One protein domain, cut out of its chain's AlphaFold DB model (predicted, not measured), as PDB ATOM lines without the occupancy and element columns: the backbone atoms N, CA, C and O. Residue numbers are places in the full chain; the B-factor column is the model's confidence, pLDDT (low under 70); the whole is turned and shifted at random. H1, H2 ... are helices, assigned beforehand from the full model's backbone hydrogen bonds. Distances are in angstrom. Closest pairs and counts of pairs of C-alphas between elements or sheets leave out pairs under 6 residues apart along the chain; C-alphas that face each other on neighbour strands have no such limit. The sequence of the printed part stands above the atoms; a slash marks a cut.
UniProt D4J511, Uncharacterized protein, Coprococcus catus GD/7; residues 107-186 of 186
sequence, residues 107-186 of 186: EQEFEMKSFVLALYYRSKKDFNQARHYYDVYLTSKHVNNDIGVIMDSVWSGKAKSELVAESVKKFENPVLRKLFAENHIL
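This is residues 107 to 186 of the 186 residues of an uncharacterized protein of Coprococcus catus GD/7 (UniProt D4J511). A small rounded body of five helices: H1 and H2 lie side by side as a helical hairpin along one side, H4 lies on the side away from that hairpin, and H3 and H5, apart from each other, fill the two sides between. H4 crosses H3 steeply, and H5 packs on H1. The printed part has 80 residues, with five named helices in the order H1 H2 H3 H4 H5 and no named strand, so its class is all helix. It is compact, with a radius of gyration of the C-alphas of 11.4 A and spans of 27 by 27 by 25 A.

Begin with the longest helix, H1, residues 111 to 123: find C-alpha 111 at (168.564, 147.288, 249.824) and go 18.7 A to C-alpha 123 at (159.970, 135.960, 237.745). Look next at H2, residues 127 to 137, 14.8 A long. H3 is residues 145 to 156, 15.7 A from first to last C-alpha. H4, residues 161 to 169, covers 12.5 A. H5, residues 174 to 182, covers 12.0 A and ends with C-alpha 182 at (156.844, 139.834, 235.130).

Start at H1, which touches H2 with the closest C-alphas, those of Ala 118 and Ala 130, 4.1 A apart. The two run opposite ways at a shallow tilt of 13 degrees and form a helical hairpin. H1 also touches H5, closest at the C-alphas of Ser 123 and Glu 182, 5.6 A apart; they run the same way at a steep tilt of 38 degrees, only just past shallow. H3 is close to H1 but not clearly touching, with the closest C-alphas, of Phe 115 and Ile 147, 7.3 A apart. Farther out, H3 touches H4 at the C-alphas of Asp 146 and Ser 167, their closest, 4.8 A apart; they run opposite ways at a steep tilt of 50 degrees. H4 and H5 are close but not clearly touching, with the closest C-alphas, of Val 168 and Phe 180, 8.0 A apart. H1 and H4 are apart, and so are H3 and H5. The helix packing is mostly crossed, but only just: of the 3 touching pairs, 1 is at a shallow tilt. In H1, H2, H3, H4 and H5 every O i to N i+4 pair is within hydrogen-bond range.

The two C-alphas farthest apart, those of Glu 107 and Glu 162, are 29.1 A from each other. The printed part has no cut and ends at Leu 186, the chain's last residue. The links H1 to H2, H3 to H4 and H4 to H5 are tight; H2 to H3, with 7 residues between, is short. The mean pLDDT of the printed part is 85.0, and it is under 70 at residues 157 to 160, 174 and 186.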
ATOM      1  N   GLU A 107     175.616 144.706 251.375       77.31
ATOM      2  CA  GLU A 107     174.212 144.516 250.988       77.31
ATOM      3  C   GLU A 107     173.220 145.074 252.013       77.31
ATOM      4  O   GLU A 107     172.153 145.544 251.634       77.31
ATOM      5  N   GLN A 108     173.601 145.111 253.295       81.25
ATOM      6  CA  GLN A 108     172.785 145.699 254.359       81.25
ATOM      7  C   GLN A 108     172.562 147.208 254.184       81.25
ATOM      8  O   GLN A 108     171.608 147.753 254.728       81.25
ATOM      9  N   GLU A 109     173.443 147.911 253.472       78.69
ATOM     10  CA  GLU A 109     173.328 149.354 253.214       78.69
ATOM     11  C   GLU A 109     172.810 149.673 251.810       78.69
ATOM     12  O   GLU A 109     172.663 150.846 251.474       78.69
ATOM     13  N   PHE A 110     172.558 148.658 250.981       79.44
ATOM     14  CA  PHE A 110     172.075 148.829 249.615       79.44
ATOM     15  C   PHE A 110     170.936 147.846 249.328       79.44
ATOM     16  O   PHE A 110     171.101 146.859 248.605       79.44
ATOM     17  N   GLU A 111     169.756 148.146 249.873       83.88
ATOM     18  CA  GLU A 111     168.564 147.288 249.824       83.88
ATOM     19  C   GLU A 111     168.068 147.014 248.395       83.88
ATOM     20  O   GLU A 111     167.353 146.048 248.133       83.88
ATOM     21  N   MET A 112     168.492 147.840 247.435       85.38
ATOM     22  CA  MET A 112     168.130 147.718 246.028       85.38
ATOM     23  C   MET A 112     168.613 146.397 245.409       85.38
ATOM     24  O   MET A 112     167.932 145.829 244.556       85.38
ATOM     25  N   LYS A 113     169.765 145.872 245.857       89.75
ATOM     26  CA  LYS A 113     170.307 144.595 245.366       89.75
ATOM     27  C   LYS A 113     169.379 143.437 245.724       89.75
ATOM     28  O   LYS A 113     168.966 142.682 244.847       89.75
ATOM     29  N   SER A 114     169.066 143.297 247.008       91.12
ATOM     30  CA  SER A 114     168.237 142.207 247.523       91.12
ATOM     31  C   SER A 114     166.801 142.317 247.014       91.12
ATOM     32  O   SER A 114     166.231 141.313 246.591       91.12
ATOM     33  N   PHE A 115     166.254 143.533 246.933       91.12
ATOM     34  CA  PHE A 115     164.938 143.771 246.342       91.12
ATOM     35  C   PHE A 115     164.846 143.289 244.887       91.12
ATOM     36  O   PHE A 115     163.942 142.530 244.537       91.12
ATOM     37  N   VAL A 116     165.803 143.674 244.041       91.94
ATOM     38  CA  VAL A 116     165.807 143.294 242.618       91.94
ATOM     39  C   VAL A 116     166.023 141.806 242.428       91.94
ATOM     40  O   VAL A 116     165.317 141.195 241.631       91.94
ATOM     41  N   LEU A 117     166.966 141.209 243.160       94.31
ATOM     42  CA  LEU A 117     167.235 139.779 243.043       94.31
ATOM     43  C   LEU A 117     166.033 138.950 243.504       94.31
ATOM     44  O   LEU A 117     165.689 137.977 242.838       94.31
ATOM     45  N   ALA A 118     165.331 139.365 244.563       93.94
ATOM     46  CA  ALA A 118     164.105 138.698 244.990       93.94
ATOM     47  C   ALA A 118     163.038 138.689 243.880       93.94
ATOM     48  O   ALA A 118     162.450 137.645 243.598       93.94
ATOM     49  N   LEU A 119     162.819 139.827 243.211       93.62
ATOM     50  CA  LEU A 119     161.869 139.925 242.097       93.62
ATOM     51  C   LEU A 119     162.320 139.144 240.859       93.62
ATOM     52  O   LEU A 119     161.493 138.495 240.221       93.62
ATOM     53  N   TYR A 120     163.610 139.196 240.527       95.06
ATOM     54  CA  TYR A 120     164.186 138.486 239.387       95.06
ATOM     55  C   TYR A 120     164.050 136.969 239.545       95.06
ATOM     56  O   TYR A 120     163.457 136.307 238.699       95.06
ATOM     57  N   TYR A 121     164.510 136.393 240.658       95.62
ATOM     58  CA  TYR A 121     164.387 134.946 240.857       95.62
ATOM     59  C   TYR A 121     162.923 134.502 240.928       95.62
ATOM     60  O   TYR A 121     162.574 133.431 240.427       95.62
ATOM     61  N   ARG A 122     162.035 135.352 241.459       94.12
ATOM     62  CA  ARG A 122     160.597 135.078 241.453       94.12
ATOM     63  C   ARG A 122     160.025 135.066 240.035       94.12
ATOM     64  O   ARG A 122     159.249 134.158 239.736       94.12
ATOM     65  N   SER A 123     160.418 135.990 239.148       92.44
ATOM     66  CA  SER A 123     159.970 135.960 237.745       92.44
ATOM     67  C   SER A 123     160.473 134.723 236.998       92.44
ATOM     68  O   SER A 123     159.771 134.184 236.141       92.44
ATOM     69  N   LYS A 124     161.630 134.188 237.400       94.00
ATOM     70  CA  LYS A 124     162.160 132.895 236.933       94.00
ATOM     71  C   LYS A 124     161.530 131.668 237.602       94.00
ATOM     72  O   LYS A 124     161.882 130.546 237.250       94.00
ATOM     73  N   LYS A 125     160.578 131.854 238.524       93.81
ATOM     74  CA  LYS A 125     159.944 130.799 239.340       93.81
ATOM     75  C   LYS A 125     160.920 130.037 240.250       93.81
ATOM     76  O   LYS A 125     160.584 128.959 240.739       93.81
ATOM     77  N   ASP A 126     162.093 130.603 240.530       95.94
ATOM     78  CA  ASP A 126     163.015 130.103 241.551       95.94
ATOM     79  C   ASP A 126     162.657 130.723 242.907       95.94
ATOM     80  O   ASP A 126     163.228 131.717 243.363       95.94
ATOM     81  N   PHE A 127     161.646 130.143 243.553       93.12
ATOM     82  CA  PHE A 127     161.134 130.658 244.821       93.12
ATOM     83  C   PHE A 127     162.123 130.512 245.982       93.12
ATOM     84  O   PHE A 127     162.032 131.279 246.938       93.12
ATOM     85  N   ASN A 128     163.079 129.581 245.899       95.19
ATOM     86  CA  ASN A 128     164.085 129.388 246.940       95.19
ATOM     87  C   ASN A 128     165.084 130.546 246.936       95.19
ATOM     88  O   ASN A 128     165.291 131.183 247.971       95.19
ATOM     89  N   GLN A 129     165.640 130.872 245.767       94.81
ATOM     90  CA  GLN A 129     166.535 132.020 245.629       94.81
ATOM     91  C   GLN A 129     165.797 133.331 245.883       94.81
ATOM     92  O   GLN A 129     166.296 134.207 246.589       94.81
ATOM     93  N   ALA A 130     164.574 133.457 245.376       93.69
ATOM     94  CA  ALA A 130     163.762 134.639 245.612       93.69
ATOM     95  C   ALA A 130     163.491 134.859 247.111       93.69
ATOM     96  O   ALA A 130     163.622 135.982 247.604       93.69
ATOM     97  N   ARG A 131     163.191 133.784 247.856       93.25
ATOM     98  CA  ARG A 131     163.007 133.842 249.309       93.25
ATOM     99  C   ARG A 131     164.299 134.195 250.035       93.25
ATOM    100  O   ARG A 131     164.266 135.044 250.918       93.25
ATOM    101  N   HIS A 132     165.423 133.604 249.632       93.88
ATOM    102  CA  HIS A 132     166.730 133.936 250.192       93.88
ATOM    103  C   HIS A 132     167.001 135.446 250.118       93.88
ATOM    104  O   HIS A 132     167.320 136.064 251.131       93.88
ATOM    105  N   TYR A 133     166.791 136.071 248.956       92.62
ATOM    106  CA  TYR A 133     167.003 137.513 248.809       92.62
ATOM    107  C   TYR A 133     165.959 138.372 249.530       92.62
ATOM    108  O   TYR A 133     166.293 139.472 249.967       92.62
ATOM    109  N   TYR A 134     164.731 137.882 249.726       91.38
ATOM    110  CA  TYR A 134     163.776 138.533 250.628       91.38
ATOM    111  C   TYR A 134     164.265 138.529 252.078       91.38
ATOM    112  O   TYR A 134     164.238 139.565 252.738       91.38
ATOM    113  N   ASP A 135     164.772 137.398 252.566       91.38
ATOM    114  CA  ASP A 135     165.300 137.308 253.927       91.38
ATOM    115  C   ASP A 135     166.553 138.193 254.093       91.38
ATOM    116  O   ASP A 135     166.692 138.871 255.109       91.38
ATOM    117  N   VAL A 136     167.416 138.291 253.069       90.81
ATOM    118  CA  VAL A 136     168.528 139.265 253.042       90.81
ATOM    119  C   VAL A 136     168.001 140.700 253.097       90.81
ATOM    120  O   VAL A 136     168.516 141.507 253.871       90.81
ATOM    121  N   TYR A 137     166.963 141.030 252.325       89.56
ATOM    122  CA  TYR A 137     166.341 142.355 252.334       89.56
ATOM    123  C   TYR A 137     165.863 142.767 253.735       89.56
ATOM    124  O   TYR A 137     166.104 143.907 254.138       89.56
ATOM    125  N   LEU A 138     165.293 141.845 254.516       88.56
ATOM    126  CA  LEU A 138     164.867 142.105 255.899       88.56
ATOM    127  C   LEU A 138     166.022 142.485 256.843       88.56
ATOM    128  O   LEU A 138     165.778 143.041 257.912       88.56
ATOM    129  N   THR A 139     167.275 142.219 256.462       89.44
ATOM    130  CA  THR A 139     168.470 142.611 257.231       89.44
ATOM    131  C   THR A 139     169.019 143.995 256.860       89.44
ATOM    132  O   THR A 139     170.035 144.422 257.416       89.44
ATOM    133  N   SER A 140     168.373 144.708 255.930       86.44
ATOM    134  CA  SER A 140     168.825 146.026 255.469       86.44
ATOM    135  C   SER A 140     168.687 147.086 256.568       86.44
ATOM    136  O   SER A 140     167.655 147.197 257.226       86.44
ATOM    137  N   LYS A 141     169.721 147.913 256.749       81.88
ATOM    138  CA  LYS A 141     169.767 149.009 257.737       81.88
ATOM    139  C   LYS A 141     168.871 150.182 257.357       81.88
ATOM    140  O   LYS A 141     168.399 150.917 258.223       81.88
ATOM    141  N   HIS A 142     168.696 150.388 256.059       76.62
ATOM    142  CA  HIS A 142     167.854 151.424 255.496       76.62
ATOM    143  C   HIS A 142     166.888 150.760 254.531       76.62
ATOM    144  O   HIS A 142     167.288 149.951 253.701       76.62
ATOM    145  N   VAL A 143     165.609 151.071 254.700       70.88
ATOM    146  CA  VAL A 143     164.544 150.530 253.874       70.88
ATOM    147  C   VAL A 143     163.736 151.699 253.352       70.88
ATOM    148  O   VAL A 143     163.121 152.440 254.120       70.88
ATOM    149  N   ASN A 144     163.733 151.864 252.035       80.19
ATOM    150  CA  ASN A 144     162.748 152.701 251.377       80.19
ATOM    151  C   ASN A 144     161.337 152.131 251.632       80.19
ATOM    152  O   ASN A 144     161.056 150.979 251.301       80.19
ATOM    153  N   ASN A 145     160.440 152.951 252.194       83.38
ATOM    154  CA  ASN A 145     159.068 152.547 252.520       83.38
ATOM    155  C   ASN A 145     158.318 151.943 251.324       83.38
ATOM    156  O   ASN A 145     157.575 150.979 251.495       83.38
ATOM    157  N   ASP A 146     158.528 152.473 250.118       85.69
ATOM    158  CA  ASP A 146     157.880 151.975 248.907       85.69
ATOM    159  C   ASP A 146     158.405 150.586 248.505       85.69
ATOM    160  O   ASP A 146     157.625 149.740 248.069       85.69
ATOM    161  N   ILE A 147     159.697 150.305 248.726       87.25
ATOM    162  CA  ILE A 147     160.258 148.951 248.560       87.25
ATOM    163  C   ILE A 147     159.620 147.992 249.569       87.25
ATOM    164  O   ILE A 147     159.228 146.887 249.194       87.25
ATOM    165  N   GLY A 148     159.461 148.422 250.824       86.75
ATOM    166  CA  GLY A 148     158.810 147.632 251.875       86.75
ATOM    167  C   GLY A 148     157.390 147.227 251.519       86.75
ATOM    168  O   GLY A 148     157.068 146.043 251.553       86.75
ATOM    169  N   VAL A 149     156.571 148.187 251.083       88.25
ATOM    170  CA  VAL A 149     155.186 147.936 250.658       88.25
ATOM    171  C   VAL A 149     155.123 146.901 249.531       88.25
ATOM    172  O   VAL A 149     154.299 145.983 249.583       88.25
ATOM    173  N   ILE A 150     155.999 147.013 248.528       89.12
ATOM    174  CA  ILE A 150     156.036 146.078 247.396       89.12
ATOM    175  C   ILE A 150     156.507 144.692 247.852       89.12
ATOM    176  O   ILE A 150     155.871 143.691 247.526       89.12
ATOM    177  N   MET A 151     157.586 144.612 248.631       87.69
ATOM    178  CA  MET A 151     158.130 143.340 249.112       87.69
ATOM    179  C   MET A 151     157.140 142.597 250.010       87.69
ATOM    180  O   MET A 151     156.911 141.402 249.819       87.69
ATOM    181  N   ASP A 152     156.477 143.295 250.927       85.25
ATOM    182  CA  ASP A 152     155.452 142.685 251.770       85.25
ATOM    183  C   ASP A 152     154.247 142.224 250.948       85.25
ATOM    184  O   ASP A 152     153.689 141.161 251.232       85.25
ATOM    185  N   SER A 153     153.864 142.955 249.896       86.06
ATOM    186  CA  SER A 153     152.830 142.504 248.956       86.06
ATOM    187  C   SER A 153     153.207 141.179 248.300       86.06
ATOM    188  O   SER A 153     152.445 140.213 248.364       86.06
ATOM    189  N   VAL A 154     154.414 141.118 247.736       83.56
ATOM    190  CA  VAL A 154     154.918 139.969 246.976       83.56
ATOM    191  C   VAL A 154     155.029 138.714 247.838       83.56
ATOM    192  O   VAL A 154     154.742 137.617 247.355       83.56
ATOM    193  N   TRP A 155     155.432 138.863 249.103       83.75
ATOM    194  CA  TRP A 155     155.783 137.731 249.963       83.75
ATOM    195  C   TRP A 155     154.739 137.354 251.000       83.75
ATOM    196  O   TRP A 155     154.661 136.188 251.381       83.75
ATOM    197  N   SER A 156     153.942 138.311 251.471       74.12
ATOM    198  CA  SER A 156     152.920 138.048 252.486       74.12
ATOM    199  C   SER A 156     151.498 138.092 251.933       74.12
ATOM    200  O   SER A 156     150.590 137.585 252.588       74.12
ATOM    201  N   GLY A 157     151.282 138.708 250.763       66.81
ATOM    202  CA  GLY A 157     149.945 138.966 250.220       66.81
ATOM    203  C   GLY A 157     149.109 139.939 251.064       66.81
ATOM    204  O   GLY A 157     147.915 140.081 250.821       66.81
ATOM    205  N   LYS A 158     149.705 140.591 252.076       59.44
ATOM    206  CA  LYS A 158     148.992 141.423 253.066       59.44
ATOM    207  C   LYS A 158     148.941 142.913 252.725       59.44
ATOM    208  O   LYS A 158     148.246 143.657 253.415       59.44
ATOM    209  N   ALA A 159     149.680 143.380 251.721       62.72
ATOM    210  CA  ALA A 159     149.710 144.805 251.395       62.72
ATOM    211  C   ALA A 159     148.403 145.256 250.717       62.72
ATOM    212  O   ALA A 159     147.865 144.557 249.858       62.72
ATOM    213  N   LYS A 160     147.907 146.447 251.080       66.12
ATOM    214  CA  LYS A 160     146.739 147.060 250.428       66.12
ATOM    215  C   LYS A 160     147.085 147.365 248.967       66.12
ATOM    216  O   LYS A 160     148.054 148.080 248.720       66.12
ATOM    217  N   SER A 161     146.287 146.861 248.026       75.06
ATOM    218  CA  SER A 161     146.520 146.994 246.578       75.06
ATOM    219  C   SER A 161     146.714 148.445 246.119       75.06
ATOM    220  O   SER A 161     147.558 148.705 245.267       75.06
ATOM    221  N   GLU A 162     146.004 149.399 246.726       82.44
ATOM    222  CA  GLU A 162     146.152 150.833 246.436       82.44
ATOM    223  C   GLU A 162     147.538 151.376 246.813       82.44
ATOM    224  O   GLU A 162     148.172 152.048 246.004       82.44
ATOM    225  N   LEU A 163     148.052 151.019 247.997       85.38
ATOM    226  CA  LEU A 163     149.387 151.440 248.439       85.38
ATOM    227  C   LEU A 163     150.479 150.842 247.550       85.38
ATOM    228  O   LEU A 163     151.441 151.521 247.213       85.38
ATOM    229  N   VAL A 164     150.309 149.587 247.125       86.69
ATOM    230  CA  VAL A 164     151.233 148.938 246.186       86.69
ATOM    231  C   VAL A 164     151.235 149.677 244.850       86.69
ATOM    232  O   VAL A 164     152.305 150.006 244.340       86.69
ATOM    233  N   ALA A 165     150.059 150.005 244.311       85.62
ATOM    234  CA  ALA A 165     149.942 150.741 243.056       85.62
ATOM    235  C   ALA A 165     150.573 152.144 243.135       85.62
ATOM    236  O   ALA A 165     151.198 152.595 242.172       85.62
ATOM    237  N   GLU A 166     150.442 152.841 244.265       88.25
ATOM    238  CA  GLU A 166     151.096 154.135 244.498       88.25
ATOM    239  C   GLU A 166     152.617 154.010 244.616       88.25
ATOM    240  O   GLU A 166     153.344 154.777 243.981       88.25
ATOM    241  N   SER A 167     153.110 153.026 245.370       87.25
ATOM    242  CA  SER A 167     154.544 152.773 245.524       87.25
ATOM    243  C   SER A 167     155.200 152.395 244.197       87.25
ATOM    244  O   SER A 167     156.241 152.944 243.846       87.25
ATOM    245  N   VAL A 168     154.566 151.532 243.400       86.19
ATOM    246  CA  VAL A 168     155.077 151.100 242.088       86.19
ATOM    247  C   VAL A 168     155.210 152.266 241.105       86.19
ATOM    248  O   VAL A 168     156.154 152.294 240.316       86.19
ATOM    249  N   LYS A 169     154.313 153.259 241.158       84.88
ATOM    250  CA  LYS A 169     154.382 154.452 240.291       84.88
ATOM    251  C   LYS A 169     155.614 155.320 240.548       84.88
ATOM    252  O   LYS A 169     156.015 156.039 239.643       84.88
ATOM    253  N   LYS A 170     156.216 155.250 241.739       83.06
ATOM    254  CA  LYS A 170     157.417 156.029 242.092       83.06
ATOM    255  C   LYS A 170     158.710 155.441 241.529       83.06
ATOM    256  O   LYS A 170     159.741 156.107 241.552       83.06
ATOM    257  N   PHE A 171     158.672 154.204 241.039       79.44
ATOM    258  CA  PHE A 171     159.818 153.553 240.421       79.44
ATOM    259  C   PHE A 171     159.667 153.578 238.906       79.44
ATOM    260  O   PHE A 171     158.955 152.768 238.314       79.44
ATOM    261  N   GLU A 172     160.374 154.506 238.271       72.44
ATOM    262  CA  GLU A 172     160.362 154.630 236.812       72.44
ATOM    263  C   GLU A 172     161.398 153.710 236.144       72.44
ATOM    264  O   GLU A 172     161.206 153.306 234.998       72.44
ATOM    265  N   ASN A 173     162.408 153.261 236.907       70.75
ATOM    266  CA  ASN A 173     163.510 152.439 236.413       70.75
ATOM    267  C   ASN A 173     163.014 151.221 235.583       70.75
ATOM    268  O   ASN A 173     162.263 150.393 236.107       70.75
ATOM    269  N   PRO A 174     163.478 151.049 234.327       68.31
ATOM    270  CA  PRO A 174     163.050 149.985 233.417       68.31
ATOM    271  C   PRO A 174     163.172 148.565 233.948       68.31
ATOM    272  O   PRO A 174     162.296 147.752 233.668       68.31
ATOM    273  N   VAL A 175     164.230 148.252 234.703       76.94
ATOM    274  CA  VAL A 175     164.396 146.921 235.305       76.94
ATOM    275  C   VAL A 175     163.271 146.671 236.281       76.94
ATOM    276  O   VAL A 175     162.619 145.638 236.205       76.94
ATOM    277  N   LEU A 176     163.003 147.637 237.159       82.88
ATOM    278  CA  LEU A 176     161.923 147.522 238.132       82.88
ATOM    279  C   LEU A 176     160.570 147.444 237.440       82.88
ATOM    280  O   LEU A 176     159.784 146.568 237.769       82.88
ATOM    281  N   ARG A 177     160.322 148.263 236.415       82.81
ATOM    282  CA  ARG A 177     159.084 148.193 235.624       82.81
ATOM    283  C   ARG A 177     158.895 146.830 234.958       82.81
ATOM    284  O   ARG A 177     157.810 146.261 235.057       82.81
ATOM    285  N   LYS A 178     159.941 146.299 234.321       83.12
ATOM    286  CA  LYS A 178     159.933 144.974 233.685       83.12
ATOM    287  C   LYS A 178     159.705 143.878 234.729       83.12
ATOM    288  O   LYS A 178     158.787 143.083 234.571       83.12
ATOM    289  N   LEU A 179     160.435 143.904 235.842       87.94
ATOM    290  CA  LEU A 179     160.270 142.946 236.937       87.94
ATOM    291  C   LEU A 179     158.888 143.027 237.593       87.94
ATOM    292  O   LEU A 179     158.323 141.992 237.930       87.94
ATOM    293  N   PHE A 180     158.306 144.216 237.758       89.12
ATOM    294  CA  PHE A 180     156.946 144.359 238.280       89.12
ATOM    295  C   PHE A 180     155.911 143.752 237.333       89.12
ATOM    296  O   PHE A 180     155.008 143.059 237.800       89.12
ATOM    297  N   ALA A 181     156.062 143.952 236.020       86.25
ATOM    298  CA  ALA A 181     155.204 143.321 235.018       86.25
ATOM    299  C   ALA A 181     155.321 141.790 235.071       86.25
ATOM    300  O   ALA A 181     154.316 141.090 235.174       86.25
ATOM    301  N   GLU A 182     156.553 141.273 235.070       87.75
ATOM    302  CA  GLU A 182     156.844 139.834 235.130       87.75
ATOM    303  C   GLU A 182     156.336 139.170 236.417       87.75
ATOM    304  O   GLU A 182     156.050 137.975 236.436       87.75
ATOM    305  N   ASN A 183     156.217 139.937 237.501       86.62
ATOM    306  CA  ASN A 183     155.732 139.451 238.787       86.62
ATOM    307  C   ASN A 183     154.230 139.681 239.019       86.62
ATOM    308  O   ASN A 183     153.751 139.305 240.093       86.62
ATOM    309  N   HIS A 184     153.502 140.233 238.038       84.81
ATOM    310  CA  HIS A 184     152.078 140.598 238.127       84.81
ATOM    311  C   HIS A 184     151.768 141.607 239.246       84.81
ATOM    312  O   HIS A 184     150.786 141.470 239.972       84.81
ATOM    313  N   ILE A 185     152.650 142.595 239.411       83.12
ATOM    314  CA  ILE A 185     152.519 143.679 240.397       83.12
ATOM    315  C   ILE A 185     151.873 144.930 239.761       83.12
ATOM    316  O   ILE A 185     151.287 145.742 240.476       83.12
ATOM    317  N   LEU A 186     151.994 145.086 238.434       69.88
ATOM    318  CA  LEU A 186     151.379 146.159 237.634       69.88
ATOM    319  C   LEU A 186     149.942 145.841 237.216       69.88
ATOM    320  O   LEU A 186     149.671 144.658 236.915       69.88
TER     321      LEU A 186